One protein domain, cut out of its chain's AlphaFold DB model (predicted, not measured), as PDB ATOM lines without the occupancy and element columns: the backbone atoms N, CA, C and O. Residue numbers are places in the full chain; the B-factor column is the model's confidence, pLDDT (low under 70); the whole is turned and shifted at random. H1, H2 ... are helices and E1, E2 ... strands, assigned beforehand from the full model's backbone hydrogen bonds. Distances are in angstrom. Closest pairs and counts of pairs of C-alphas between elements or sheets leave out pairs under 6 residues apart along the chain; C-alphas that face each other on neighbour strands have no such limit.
ATOM      1  N   ASP A  61     -42.573  37.015 -27.242       91.38
ATOM      2  CA  ASP A  61     -41.465  36.192 -26.739       91.38
ATOM      3  C   ASP A  61     -40.127  36.842 -27.137       91.38
ATOM      4  O   ASP A  61     -39.573  36.545 -28.206       91.38
ATOM      5  N   PRO A  62     -39.605  37.784 -26.325       92.94
ATOM      6  CA  PRO A  62     -38.350  38.454 -26.632       92.94
ATOM      7  C   PRO A  62     -37.170  37.482 -26.711       92.94
ATOM      8  O   PRO A  62     -36.272  37.700 -27.517       92.94
ATOM      9  N   ALA A  63     -37.165  36.402 -25.923       93.31
ATOM     10  CA  ALA A  63     -36.043  35.469 -25.876       93.31
ATOM     11  C   ALA A  63     -35.890  34.715 -27.205       93.31
ATOM     12  O   ALA A  63     -34.813  34.744 -27.804       93.31
ATOM     13  N   ALA A  64     -36.967  34.105 -27.709       93.75
ATOM     14  CA  ALA A  64     -36.934  33.399 -28.990       93.75
ATOM     15  C   ALA A  64     -36.613  34.344 -30.160       93.75
ATOM     16  O   ALA A  64     -35.833  34.008 -31.052       93.75
ATOM     17  N   ARG A  65     -37.161  35.562 -30.139       94.06
ATOM     18  CA  ARG A  65     -36.965  36.551 -31.211       94.06
ATOM     19  C   ARG A  65     -35.575  37.167 -31.231       94.06
ATOM     20  O   ARG A  65     -35.060  37.465 -32.304       94.06
ATOM     21  N   LEU A  66     -34.961  37.367 -30.067       97.06
ATOM     22  CA  LEU A  66     -33.563  37.784 -29.989       97.06
ATOM     23  C   LEU A  66     -32.639  36.680 -30.515       97.06
ATOM     24  O   LEU A  66     -31.656  36.999 -31.177       97.06
ATOM     25  N   SER A  67     -32.983  35.403 -30.309       96.50
ATOM     26  CA  SER A  67     -32.270  34.267 -30.918       96.50
ATOM     27  C   SER A  67     -32.419  34.240 -32.433       96.50
ATOM     28  O   SER A  67     -31.426  34.080 -33.140       96.50
ATOM     29  N   GLU A  68     -33.628  34.472 -32.950       95.62
ATOM     30  CA  GLU A  68     -33.852  34.612 -34.393       95.62
ATOM     31  C   GLU A  68     -33.024  35.770 -34.975       95.62
ATOM     32  O   GLU A  68     -32.362  35.601 -35.997       95.62
ATOM     33  N   LEU A  69     -33.017  36.930 -34.306       96.69
ATOM     34  CA  LEU A  69     -32.231  38.087 -34.728       96.69
ATOM     35  C   LEU A  69     -30.728  37.788 -34.720       96.69
ATOM     36  O   LEU A  69     -30.057  38.133 -35.687       96.69
ATOM     37  N   LEU A  70     -30.212  37.139 -33.670       96.88
ATOM     38  CA  LEU A  70     -28.803  36.748 -33.564       96.88
ATOM     39  C   LEU A  70     -28.377  35.862 -34.745       96.88
ATOM     40  O   LEU A  70     -27.345  36.119 -35.359       96.88
ATOM     41  N   ASN A  71     -29.204  34.879 -35.107       96.00
ATOM     42  CA  ASN A  71     -28.942  33.968 -36.226       96.00
ATOM     43  C   ASN A  71     -29.018  34.648 -37.602       96.00
ATOM     44  O   ASN A  71     -28.582  34.073 -38.595       96.00
ATOM     45  N   ARG A  72     -29.589  35.853 -37.673       96.44
ATOM     46  CA  ARG A  72     -29.810  36.614 -38.909       96.44
ATOM     47  C   ARG A  72     -29.091  37.959 -38.912       96.44
ATOM     48  O   ARG A  72     -29.475  38.852 -39.661       96.44
ATOM     49  N   LEU A  73     -28.067  38.142 -38.075       95.12
ATOM     50  CA  LEU A  73     -27.338  39.413 -38.028       95.12
ATOM     51  C   LEU A  73     -26.651  39.747 -39.355       95.12
ATOM     52  O   LEU A  73     -26.551  40.925 -39.689       95.12
ATOM     53  N   ASP A  74     -26.242  38.742 -40.127       92.69
ATOM     54  CA  ASP A  74     -25.613  38.955 -41.434       92.69
ATOM     55  C   ASP A  74     -26.568  39.583 -42.467       92.69
ATOM     56  O   ASP A  74     -26.101  40.309 -43.341       92.69
ATOM     57  N   ASP A  75     -27.896  39.460 -42.305       94.88
ATOM     58  CA  ASP A  75     -28.890  40.189 -43.123       94.88
ATOM     59  C   ASP A  75     -28.771  41.721 -42.962       94.88
ATOM     60  O   ASP A  75     -29.309  42.491 -43.760       94.88
ATOM     61  N   TYR A  76     -28.102  42.170 -41.897       95.12
ATOM     62  CA  TYR A  76     -27.878  43.573 -41.565       95.12
ATOM     63  C   TYR A  76     -26.432  44.006 -41.805       95.12
ATOM     64  O   TYR A  76     -26.071  45.119 -41.425       95.12
ATOM     65  N   ARG A  77     -25.601  43.147 -42.404       93.56
ATOM     66  CA  ARG A  77     -24.201  43.438 -42.699       93.56
ATOM     67  C   ARG A  77     -24.029  43.854 -44.156       93.56
ATOM     68  O   ARG A  77     -24.448  43.160 -45.077       93.56
ATOM     69  N   ALA A  78     -23.361  44.976 -44.365       89.69
ATOM     70  CA  ALA A  78     -22.827  45.375 -45.651       89.69
ATOM     71  C   ALA A  78     -21.486  44.672 -45.905       89.69
ATOM     72  O   ALA A  78     -20.646  44.547 -45.011       89.69
ATOM     73  N   TYR A  79     -21.268  44.262 -47.152       84.44
ATOM     74  CA  TYR A  79     -19.999  43.708 -47.610       84.44
ATOM     75  C   TYR A  79     -19.352  44.685 -48.586       84.44
ATOM     76  O   TYR A  79     -20.009  45.203 -49.490       84.44
ATOM     77  N   GLY A  80     -18.064  44.946 -48.389       79.69
ATOM     78  CA  GLY A  80     -17.285  45.852 -49.222       79.69
ATOM     79  C   GLY A  80     -15.896  45.298 -49.499       79.69
ATOM     80  O   GLY A  80     -15.433  44.369 -48.839       79.69
ATOM     81  N   THR A 100      -6.689  43.432 -54.161       83.75
ATOM     82  CA  THR A 100      -8.075  43.562 -53.688       83.75
ATOM     83  C   THR A 100      -8.175  42.877 -52.333       83.75
ATOM     84  O   THR A 100      -7.731  41.738 -52.197       83.75
ATOM     85  N   GLN A 101      -8.739  43.555 -51.337       83.38
ATOM     86  CA  GLN A 101      -8.962  43.003 -50.002       83.38
ATOM     87  C   GLN A 101     -10.430  43.174 -49.617       83.38
ATOM     88  O   GLN A 101     -11.025  44.229 -49.838       83.38
ATOM     89  N   ALA A 102     -11.032  42.130 -49.048       83.38
ATOM     90  CA  ALA A 102     -12.368  42.236 -48.476       83.38
ATOM     91  C   ALA A 102     -12.307  43.072 -47.191       83.38
ATOM     92  O   ALA A 102     -11.437  42.857 -46.346       83.38
ATOM     93  N   VAL A 103     -13.244  44.005 -47.027       85.44
ATOM     94  CA  VAL A 103     -13.396  44.755 -45.778       85.44
ATOM     95  C   VAL A 103     -14.198  43.886 -44.826       85.44
ATOM     96  O   VAL A 103     -15.411  43.743 -44.971       85.44
ATOM     97  N   THR A 104     -13.513  43.269 -43.868       81.19
ATOM     98  CA  THR A 104     -14.166  42.435 -42.854       81.19
ATOM     99  C   THR A 104     -14.649  43.257 -41.673       81.19
ATOM    100  O   THR A 104     -15.671  42.912 -41.091       81.19
ATOM    101  N   ASP A 105     -13.982  44.369 -41.359       85.44
ATOM    102  CA  ASP A 105     -14.277  45.187 -40.187       85.44
ATOM    103  C   ASP A 105     -14.091  46.676 -40.494       85.44
ATOM    104  O   ASP A 105     -13.086  47.077 -41.084       85.44
ATOM    105  N   LEU A 106     -15.046  47.505 -40.065       87.19
ATOM    106  CA  LEU A 106     -14.958  48.963 -40.157       87.19
ATOM    107  C   LEU A 106     -15.202  49.564 -38.773       87.19
ATOM    108  O   LEU A 106     -16.311  49.520 -38.249       87.19
ATOM    109  N   ALA A 107     -14.143  50.066 -38.140       87.81
ATOM    110  CA  ALA A 107     -14.190  50.446 -36.735       87.81
ATOM    111  C   ALA A 107     -14.809  51.838 -36.519       87.81
ATOM    112  O   ALA A 107     -14.136  52.856 -36.705       87.81
ATOM    113  N   GLY A 108     -16.042  51.857 -36.024       88.31
ATOM    114  CA  GLY A 108     -16.806  53.054 -35.699       88.31
ATOM    115  C   GLY A 108     -16.638  53.547 -34.262       88.31
ATOM    116  O   GLY A 108     -15.563  53.475 -33.647       88.31
ATOM    117  N   GLU A 109     -17.730  54.083 -33.719       89.62
ATOM    118  CA  GLU A 109     -17.771  54.721 -32.402       89.62
ATOM    119  C   GLU A 109     -17.458  53.750 -31.254       89.62
ATOM    120  O   GLU A 109     -17.788  52.563 -31.288       89.62
ATOM    121  N   ARG A 110     -16.829  54.268 -30.192       90.81
ATOM    122  CA  ARG A 110     -16.623  53.513 -28.948       90.81
ATOM    123  C   ARG A 110     -17.922  53.484 -28.156       90.81
ATOM    124  O   ARG A 110     -18.471  54.537 -27.846       90.81
ATOM    125  N   LEU A 111     -18.354  52.292 -27.764       90.44
ATOM    126  CA  LEU A 111     -19.582  52.121 -27.002       90.44
ATOM    127  C   LEU A 111     -19.440  50.964 -26.014       90.44
ATOM    128  O   LEU A 111     -18.926  49.896 -26.348       90.44
ATOM    129  N   ARG A 112     -19.903  51.162 -24.779       93.19
ATOM    130  CA  ARG A 112     -20.023  50.076 -23.800       93.19
ATOM    131  C   ARG A 112     -21.408  49.436 -23.854       93.19
ATOM    132  O   ARG A 112     -22.375  50.050 -24.297       93.19
ATOM    133  N   PHE A 113     -21.518  48.205 -23.361       94.31
ATOM    134  CA  PHE A 113     -22.769  47.443 -23.405       94.31
ATOM    135  C   PHE A 113     -23.928  48.135 -22.660       94.31
ATOM    136  O   PHE A 113     -25.034  48.218 -23.183       94.31
ATOM    137  N   ASP A 114     -23.676  48.694 -21.475       93.81
ATOM    138  CA  ASP A 114     -24.640  49.483 -20.688       93.81
ATOM    139  C   ASP A 114     -25.130  50.727 -21.446       93.81
ATOM    140  O   ASP A 114     -26.327  51.028 -21.475       93.81
ATOM    141  N   GLN A 115     -24.208  51.423 -22.115       94.19
ATOM    142  CA  GLN A 115     -24.526  52.587 -22.941       94.19
ATOM    143  C   GLN A 115     -25.360  52.190 -24.161       94.19
ATOM    144  O   GLN A 115     -26.308  52.890 -24.509       94.19
ATOM    145  N   TRP A 116     -25.062  51.040 -24.770       95.94
ATOM    146  CA  TRP A 116     -25.828  50.498 -25.889       95.94
ATOM    147  C   TRP A 116     -27.258  50.119 -25.487       95.94
ATOM    148  O   TRP A 116     -28.204  50.513 -26.167       95.94
ATOM    149  N   LEU A 117     -27.451  49.454 -24.342       96.94
ATOM    150  CA  LEU A 117     -28.795  49.172 -23.819       96.94
ATOM    151  C   LEU A 117     -29.565  50.460 -23.493       96.94
ATOM    152  O   LEU A 117     -30.749  50.571 -23.806       96.94
ATOM    153  N   THR A 118     -28.889  51.455 -22.915       95.69
ATOM    154  CA  THR A 118     -29.484  52.772 -22.635       95.69
ATOM    155  C   THR A 118     -29.914  53.471 -23.925       95.69
ATOM    156  O   THR A 118     -30.995  54.055 -23.979       95.69
ATOM    157  N   LEU A 119     -29.105  53.372 -24.983       95.62
ATOM    158  CA  LEU A 119     -29.430  53.914 -26.298       95.62
ATOM    159  C   LEU A 119     -30.674  53.239 -26.890       95.62
ATOM    160  O   LEU A 119     -31.589  53.940 -27.320       95.62
ATOM    161  N   ILE A 120     -30.754  51.904 -26.843       97.38
ATOM    162  CA  ILE A 120     -31.926  51.139 -27.306       97.38
ATOM    163  C   ILE A 120     -33.186  51.554 -26.539       97.38
ATOM    164  O   ILE A 120     -34.220  51.800 -27.161       97.38
ATOM    165  N   ALA A 121     -33.100  51.654 -25.209       96.69
ATOM    166  CA  ALA A 121     -34.218  52.070 -24.365       96.69
ATOM    167  C   ALA A 121     -34.661  53.507 -24.685       96.69
ATOM    168  O   ALA A 121     -35.852  53.765 -24.848       96.69
ATOM    169  N   ARG A 122     -33.718  54.441 -24.858       95.81
ATOM    170  CA  ARG A 122     -34.013  55.841 -25.206       95.81
ATOM    171  C   ARG A 122     -34.696  55.964 -26.569       95.81
ATOM    172  O   ARG A 122     -35.699  56.658 -26.688       95.81
ATOM    173  N   GLU A 123     -34.193  55.254 -27.576       95.62
ATOM    174  CA  GLU A 123     -34.770  55.208 -28.929       95.62
ATOM    175  C   GLU A 123     -36.157  54.534 -28.973       95.62
ATOM    176  O   GLU A 123     -36.847  54.610 -29.986       95.62
ATOM    177  N   SER A 124     -36.584  53.869 -27.892       92.44
ATOM    178  CA  SER A 124     -37.930  53.290 -27.773       92.44
ATOM    179  C   SER A 124     -38.999  54.284 -27.311       92.44
ATOM    180  O   SER A 124     -40.169  53.911 -27.253       92.44
ATOM    181  N   PHE A 125     -38.618  55.518 -26.949       91.00
ATOM    182  CA  PHE A 125     -39.521  56.548 -26.415       91.00
ATOM    183  C   PHE A 125     -40.394  56.051 -25.246       91.00
ATOM    184  O   PHE A 125     -41.576  56.367 -25.150       91.00
ATOM    185  N   GLY A 126     -39.800  55.254 -24.351       88.25
ATOM    186  CA  GLY A 126     -40.473  54.702 -23.169       88.25
ATOM    187  C   GLY A 126     -41.206  53.377 -23.400       88.25
ATOM    188  O   GLY A 126     -41.766  52.835 -22.453       88.25
ATOM    189  N   GLY A 127     -41.185  52.832 -24.619       88.31
ATOM    190  CA  GLY A 127     -41.833  51.559 -24.934       88.31
ATOM    191  C   GLY A 127     -41.069  50.308 -24.472       88.31
ATOM    192  O   GLY A 127     -41.686  49.269 -24.270       88.31
ATOM    193  N   VAL A 128     -39.747  50.394 -24.291       94.69
ATOM    194  CA  VAL A 128     -38.905  49.315 -23.745       94.69
ATOM    195  C   VAL A 128     -38.004  49.896 -22.660       94.69
ATOM    196  O   VAL A 128     -37.225  50.816 -22.925       94.69
ATOM    197  N   ALA A 129     -38.078  49.369 -21.436       94.69
ATOM    198  CA  ALA A 129     -37.244  49.853 -20.346       94.69
ATOM    199  C   ALA A 129     -35.883  49.145 -20.311       94.69
ATOM    200  O   ALA A 129     -35.725  47.996 -20.728       94.69
ATOM    201  N   PHE A 130     -34.888  49.811 -19.720       95.56
ATOM    202  CA  PHE A 130     -33.561  49.226 -19.511       95.56
ATOM    203  C   PHE A 130     -33.627  47.903 -18.733       95.56
ATOM    204  O   PHE A 130     -32.893  46.974 -19.049       95.56
ATOM    205  N   ARG A 131     -34.527  47.793 -17.742       95.81
ATOM    206  CA  ARG A 131     -34.718  46.556 -16.966       95.81
ATOM    207  C   ARG A 131     -35.147  45.374 -17.841       95.81
ATOM    208  O   ARG A 131     -34.645  44.276 -17.630       95.81
ATOM    209  N   ASP A 132     -36.010  45.614 -18.829       94.12
ATOM    210  CA  ASP A 132     -36.551  44.574 -19.708       94.12
ATOM    211  C   ASP A 132     -35.446  44.078 -20.648       94.12
ATOM    212  O   ASP A 132     -35.240  42.880 -20.805       94.12
ATOM    213  N   LEU A 133     -34.641  45.001 -21.184       96.50
ATOM    214  CA  LEU A 133     -33.433  44.661 -21.937       96.50
ATOM    215  C   LEU A 133     -32.427  43.890 -21.073       96.50
ATOM    216  O   LEU A 133     -31.890  42.869 -21.496       96.50
ATOM    217  N   ASN A 134     -32.182  44.349 -19.847       95.56
ATOM    218  CA  ASN A 134     -31.207  43.734 -18.956       95.56
ATOM    219  C   ASN A 134     -31.616  42.314 -18.520       95.56
ATOM    220  O   ASN A 134     -30.742  41.472 -18.325       95.56
ATOM    221  N   ALA A 135     -32.916  42.008 -18.449       96.62
ATOM    222  CA  ALA A 135     -33.405  40.643 -18.229       96.62
ATOM    223  C   ALA A 135     -32.968  39.668 -19.344       96.62
ATOM    224  O   ALA A 135     -32.777  38.481 -19.089       96.62
ATOM    225  N   HIS A 136     -32.714  40.173 -20.557       97.25
ATOM    226  CA  HIS A 136     -32.186  39.417 -21.698       97.25
ATOM    227  C   HIS A 136     -30.703  39.725 -21.985       97.25
ATOM    228  O   HIS A 136     -30.223  39.545 -23.109       97.25
ATOM    229  N   ALA A 137     -29.934  40.172 -20.982       96.00
ATOM    230  CA  ALA A 137     -28.549  40.604 -21.175       96.00
ATOM    231  C   ALA A 137     -27.644  39.523 -21.788       96.00
ATOM    232  O   ALA A 137     -26.748  39.862 -22.555       96.00
ATOM    233  N   ALA A 138     -27.863  38.239 -21.487       96.69
ATOM    234  CA  ALA A 138     -27.029  37.156 -22.008       96.69
ATOM    235  C   ALA A 138     -27.019  37.132 -23.545       96.69
ATOM    236  O   ALA A 138     -25.954  37.216 -24.156       96.69
ATOM    237  N   ILE A 139     -28.191  37.099 -24.182       97.44
ATOM    238  CA  ILE A 139     -28.291  37.070 -25.646       97.44
ATOM    239  C   ILE A 139     -27.931  38.412 -26.282       97.44
ATOM    240  O   ILE A 139     -27.248  38.463 -27.303       97.44
ATOM    241  N   LEU A 140     -28.297  39.518 -25.631       97.88
ATOM    242  CA  LEU A 140     -27.941  40.856 -26.093       97.88
ATOM    243  C   LEU A 140     -26.428  41.087 -26.070       97.88
ATOM    244  O   LEU A 140     -25.915  41.779 -26.943       97.88
ATOM    245  N   ARG A 141     -25.690  40.482 -25.130       96.81
ATOM    246  CA  ARG A 141     -24.220  40.504 -25.130       96.81
ATOM    247  C   ARG A 141     -23.632  39.750 -26.315       96.81
ATOM    248  O   ARG A 141     -22.616  40.204 -26.828       96.81
ATOM    249  N   HIS A 142     -24.251  38.655 -26.759       97.12
ATOM    250  CA  HIS A 142     -23.815  37.939 -27.962       97.12
ATOM    251  C   HIS A 142     -24.039  38.796 -29.204       97.12
ATOM    252  O   HIS A 142     -23.098  39.028 -29.952       97.12
ATOM    253  N   ILE A 143     -25.241  39.365 -29.359       97.44
ATOM    254  CA  ILE A 143     -25.539  40.296 -30.458       97.44
ATOM    255  C   ILE A 143     -24.547  41.465 -30.450       97.44
ATOM    256  O   ILE A 143     -23.921  41.749 -31.467       97.44
ATOM    257  N   PHE A 144     -24.349  42.101 -29.291       96.69
ATOM    258  CA  PHE A 144     -23.401  43.199 -29.133       96.69
ATOM    259  C   PHE A 144     -21.971  42.773 -29.474       96.69
ATOM    260  O   PHE A 144     -21.263  43.502 -30.155       96.69
ATOM    261  N   ALA A 145     -21.535  41.590 -29.041       95.25
ATOM    262  CA  ALA A 145     -20.208  41.077 -29.348       95.25
ATOM    263  C   ALA A 145     -20.000  40.820 -30.846       95.25
ATOM    264  O   ALA A 145     -18.900  41.062 -31.333       95.25
ATOM    265  N   THR A 146     -21.028  40.364 -31.561       95.31
ATOM    266  CA  THR A 146     -20.965  40.119 -33.008       95.31
ATOM    267  C   THR A 146     -20.877  41.420 -33.802       95.31
ATOM    268  O   THR A 146     -20.084  41.527 -34.731       95.31
ATOM    269  N   ILE A 147     -21.647  42.440 -33.415       95.00
ATOM    270  CA  ILE A 147     -21.716  43.718 -34.147       95.00
ATOM    271  C   ILE A 147     -20.655  44.737 -33.700       95.00
ATOM    272  O   ILE A 147     -20.715  45.903 -34.100       95.00
ATOM    273  N   THR A 148     -19.707  44.330 -32.844       94.75
ATOM    274  CA  THR A 148     -18.650  45.201 -32.316       94.75
ATOM    275  C   THR A 148     -17.273  44.542 -32.294       94.75
ATOM    276  O   THR A 148     -17.096  43.366 -31.975       94.75
ATOM    277  N   LEU A 149     -16.259  45.357 -32.546       92.94
ATOM    278  CA  LEU A 149     -14.855  44.977 -32.562       92.94
ATOM    279  C   LEU A 149     -14.243  45.095 -31.157       92.94
ATOM    280  O   LEU A 149     -14.610  46.008 -30.403       92.94
ATOM    281  N   PRO A 150     -13.319  44.194 -30.775       87.88
ATOM    282  CA  PRO A 150     -12.592  44.298 -29.514       87.88
ATOM    283  C   PRO A 150     -11.722  45.568 -29.470       87.88
ATOM    284  O   PRO A 150     -11.266  46.063 -30.498       87.88
ATOM    285  N   GLY A 151     -11.490  46.097 -28.269       75.00
ATOM    286  CA  GLY A 151     -10.636  47.262 -28.035       75.00
ATOM    287  C   GLY A 151     -10.284  47.420 -26.554       75.00
ATOM    288  O   GLY A 151     -10.895  46.775 -25.697       75.00
ATOM    289  N   ASP A 152      -9.307  48.278 -26.253       64.75
ATOM    290  CA  ASP A 152      -8.823  48.508 -24.885       64.75
ATOM    291  C   ASP A 152      -9.906  49.150 -24.004       64.75
ATOM    292  O   ASP A 152     -10.226  50.336 -24.124       64.75
ATOM    293  N   GLY A 153     -10.510  48.346 -23.125       66.00
ATOM    294  CA  GLY A 153     -11.492  48.770 -22.117       66.00
ATOM    295  C   GLY A 153     -12.916  49.049 -22.629       66.00
ATOM    296  O   GLY A 153     -13.848  49.108 -21.827       66.00
ATOM    297  N   ALA A 154     -13.122  49.179 -23.944       74.38
ATOM    298  CA  ALA A 154     -14.433  49.314 -24.586       74.38
ATOM    299  C   ALA A 154     -14.416  48.728 -26.007       74.38
ATOM    300  O   ALA A 154     -13.382  48.726 -26.673       74.38
ATOM    301  N   ARG A 155     -15.577  48.264 -26.490       89.56
ATOM    302  CA  ARG A 155     -15.730  47.778 -27.869       89.56
ATOM    303  C   ARG A 155     -16.041  48.943 -28.811       89.56
ATOM    304  O   ARG A 155     -16.571  49.974 -28.386       89.56
ATOM    305  N   ARG A 156     -15.691  48.795 -30.088       92.06
ATOM    306  CA  ARG A 156     -16.046  49.754 -31.149       92.06
ATOM    307  C   ARG A 156     -17.142  49.161 -32.014       92.06
ATOM    308  O   ARG A 156     -17.084  47.971 -32.307       92.06
ATOM    309  N   LEU A 157     -18.130  49.953 -32.409       92.69
ATOM    310  CA  LEU A 157     -19.136  49.493 -33.364       92.69
ATOM    311  C   LEU A 157     -18.446  49.040 -34.654       92.69
ATOM    312  O   LEU A 157     -17.457  49.638 -35.074       92.69
ATOM    313  N   ASN A 158     -18.928  47.947 -35.239       93.50
ATOM    314  CA  ASN A 158     -18.555  47.584 -36.595       93.50
ATOM    315  C   ASN A 158     -19.557  48.259 -37.538       93.50
ATOM    316  O   ASN A 158     -20.718  47.845 -37.602       93.50
ATOM    317  N   ASP A 159     -19.118  49.304 -38.234       91.81
ATOM    318  CA  ASP A 159     -19.950  50.132 -39.119       91.81
ATOM    319  C   ASP A 159     -20.367  49.394 -40.399       91.81
ATOM    320  O   ASP A 159     -21.175  49.898 -41.175       91.81
ATOM    321  N   LEU A 160     -19.869  48.169 -40.612       94.00
ATOM    322  CA  LEU A 160     -20.428  47.270 -41.619       94.00
ATOM    323  C   LEU A 160     -21.823  46.765 -41.242       94.00
ATOM    324  O   LEU A 160     -22.565  46.362 -42.130       94.00
ATOM    325  N   TYR A 161     -22.199  46.757 -39.963       95.69
ATOM    326  CA  TYR A 161     -23.556  46.401 -39.551       95.69
ATOM    327  C   TYR A 161     -24.450  47.643 -39.487       95.69
ATOM    328  O   TYR A 161     -24.050  48.674 -38.950       95.69
ATOM    329  N   ASP A 162     -25.697  47.526 -39.946       96.00
ATOM    330  CA  ASP A 162     -26.731  48.554 -39.783       96.00
ATOM    331  C   ASP A 162     -27.172  48.633 -38.310       96.00
ATOM    332  O   ASP A 162     -28.147  48.016 -37.860       96.00
ATOM    333  N   GLN A 163     -26.393  49.383 -37.533       94.69
ATOM    334  CA  GLN A 163     -26.542  49.504 -36.088       94.69
ATOM    335  C   GLN A 163     -27.933  50.022 -35.700       94.69
ATOM    336  O   GLN A 163     -28.516  49.555 -34.719       94.69
ATOM    337  N   GLU A 164     -28.479  50.984 -36.447       95.25
ATOM    338  CA  GLU A 164     -29.793  51.565 -36.168       95.25
ATOM    339  C   GLU A 164     -30.903  50.537 -36.377       95.25
ATOM    340  O   GLU A 164     -31.762  50.345 -35.505       95.25
ATOM    341  N   ARG A 165     -30.865  49.819 -37.503       96.56
ATOM    342  CA  ARG A 165     -31.879  48.818 -37.822       96.56
ATOM    343  C   ARG A 165     -31.826  47.637 -36.865       96.56
ATOM    344  O   ARG A 165     -32.886  47.175 -36.445       96.56
ATOM    345  N   ILE A 166     -30.640  47.204 -36.438       97.56
ATOM    346  CA  ILE A 166     -30.489  46.156 -35.418       97.56
ATOM    347  C   ILE A 166     -31.094  46.611 -34.083       97.56
ATOM    348  O   ILE A 166     -31.913  45.890 -33.512       97.56
ATOM    349  N   ARG A 167     -30.786  47.828 -33.607       97.25
ATOM    350  CA  ARG A 167     -31.410  48.376 -32.386       97.25
ATOM    351  C   ARG A 167     -32.933  48.484 -32.521       97.25
ATOM    352  O   ARG A 167     -33.657  48.148 -31.584       97.25
ATOM    353  N   SER A 168     -33.431  48.878 -33.695       97.00
ATOM    354  CA  SER A 168     -34.865  48.916 -34.009       97.00
ATOM    355  C   SER A 168     -35.518  47.534 -33.938       97.00
ATOM    356  O   SER A 168     -36.574  47.375 -33.322       97.00
ATOM    357  N   ARG A 169     -34.859  46.501 -34.476       96.50
ATOM    358  CA  ARG A 169     -35.325  45.113 -34.375       96.50
ATOM    359  C   ARG A 169     -35.339  44.611 -32.939       96.50
ATOM    360  O   ARG A 169     -36.328  43.995 -32.560       96.50
ATOM    361  N   ILE A 170     -34.319  44.932 -32.139       97.12
ATOM    362  CA  ILE A 170     -34.295  44.603 -30.707       97.12
ATOM    363  C   ILE A 170     -35.494  45.232 -29.995       97.12
ATOM    364  O   ILE A 170     -36.188  44.536 -29.265       97.12
ATOM    365  N   ARG A 171     -35.807  46.513 -30.235       96.38
ATOM    366  CA  ARG A 171     -37.013  47.130 -29.652       96.38
ATOM    367  C   ARG A 171     -38.281  46.388 -30.064       96.38
ATOM    368  O   ARG A 171     -39.119  46.098 -29.218       96.38
ATOM    369  N   ALA A 172     -38.403  46.050 -31.347       93.56
ATOM    370  CA  ALA A 172     -39.583  45.391 -31.894       93.56
ATOM    371  C   ALA A 172     -39.872  44.018 -31.258       93.56
ATOM    372  O   ALA A 172     -41.032  43.609 -31.237       93.56
ATOM    373  N   VAL A 173     -38.867  43.309 -30.719       94.38
ATOM    374  CA  VAL A 173     -39.093  41.980 -30.121       94.38
ATOM    375  C   VAL A 173     -39.971  42.020 -28.868       94.38
ATOM    376  O   VAL A 173     -40.655  41.036 -28.597       94.38
ATOM    377  N   PHE A 174     -39.999  43.157 -28.164       93.56
ATOM    378  CA  PHE A 174     -40.766  43.375 -26.932       93.56
ATOM    379  C   PHE A 174     -42.224  43.770 -27.178       93.56
ATOM    380  O   PHE A 174     -42.983  43.922 -26.225       93.56
ATOM    381  N   PHE A 175     -42.636  43.931 -28.437       89.69
ATOM    382  CA  PHE A 175     -44.007  44.294 -28.782       89.69
ATOM    383  C   PHE A 175     -44.729  43.152 -29.478       89.69
ATOM    384  O   PHE A 175     -44.150  42.391 -30.261       89.69
ATOM    385  N   ALA A 176     -46.032  43.075 -29.219       86.81
ATOM    386  CA  ALA A 176     -46.887  42.126 -29.896       86.81
ATOM    387  C   ALA A 176     -46.969  42.437 -31.404       86.81
ATOM    388  O   ALA A 176     -47.237  43.576 -31.800       86.81
TER     389      ALA A 176
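What this domain is: This is residues 61 to 80 and 100 to 176 of the 416 residues of an uncharacterized protein of Candidatus Viridilinea halotolerans (UniProt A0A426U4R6). Three helices, H1, H5 and H6, lie side by side as a triangular group, with H3 crossing H6 and H4 packed on H3. A small two-stranded antiparallel sheet, E2 and E3, lies at one end, and E1 lies farthest from the middle. The 97 printed residues hold six named helices and three named strands, in the order H1 H2 E1 E2 H3 H4 H5 E3 H6, and the class is mostly helix. The whole is compact, with a radius of gyration of the C-alphas of 13.4 A, yet elongated, spanning 45 by 28 by 22 A.

How they stand to each other: H1, residues 62 to 71, touches H5, residues 137 to 146, at a shallow tilt of 17 degrees, the same way; their closest C-alphas, of Leu 70 and Ile 143, are 5.7 A apart. H6, residues 163 to 173, is the hub, touching three helices: H1, H2, residues 73 to 76, and H3, residues 113 to 123. The closest C-alphas of H3 and H6, of Ile 120 and Arg 167, are 5.8 A apart. H4, residues 130 to 135, touches H3 at a steep tilt of 55 degrees, with the closest C-alphas, of Ala 121 and Phe 130, 5.7 A apart. E2, residues 107 to 111, and E3, residues 155 to 158, are antiparallel neighbours, with N 108 and O 157 within hydrogen-bond range at 2.8 A. E1, residues 100 to 103, pairs with no named strand. In H1, H3, H4, H5 and H6 every O i to N i+4 pair is within hydrogen-bond range; H2 is too short for such a pair.

Where its parts are: H1 begins at C-alpha 62, (-38.350, 38.454, -26.632), and is 14.2 A long. H3 measures 15.3 A, H5 14.1 A and E2 11.3 A. H6 measures 15.8 A and ends at C-alpha 173, (-39.093, 41.980, -30.121).

The domain as a whole: The farthest C-alphas, of Thr 100 and Gly 126, are 45.9 A apart. Residues 81 to 99 are not printed; C-alphas 80 and 100 are 10.5 A apart across this cut. Of the links printed whole, none is long. Residues 152 to 153 have pLDDT under 70.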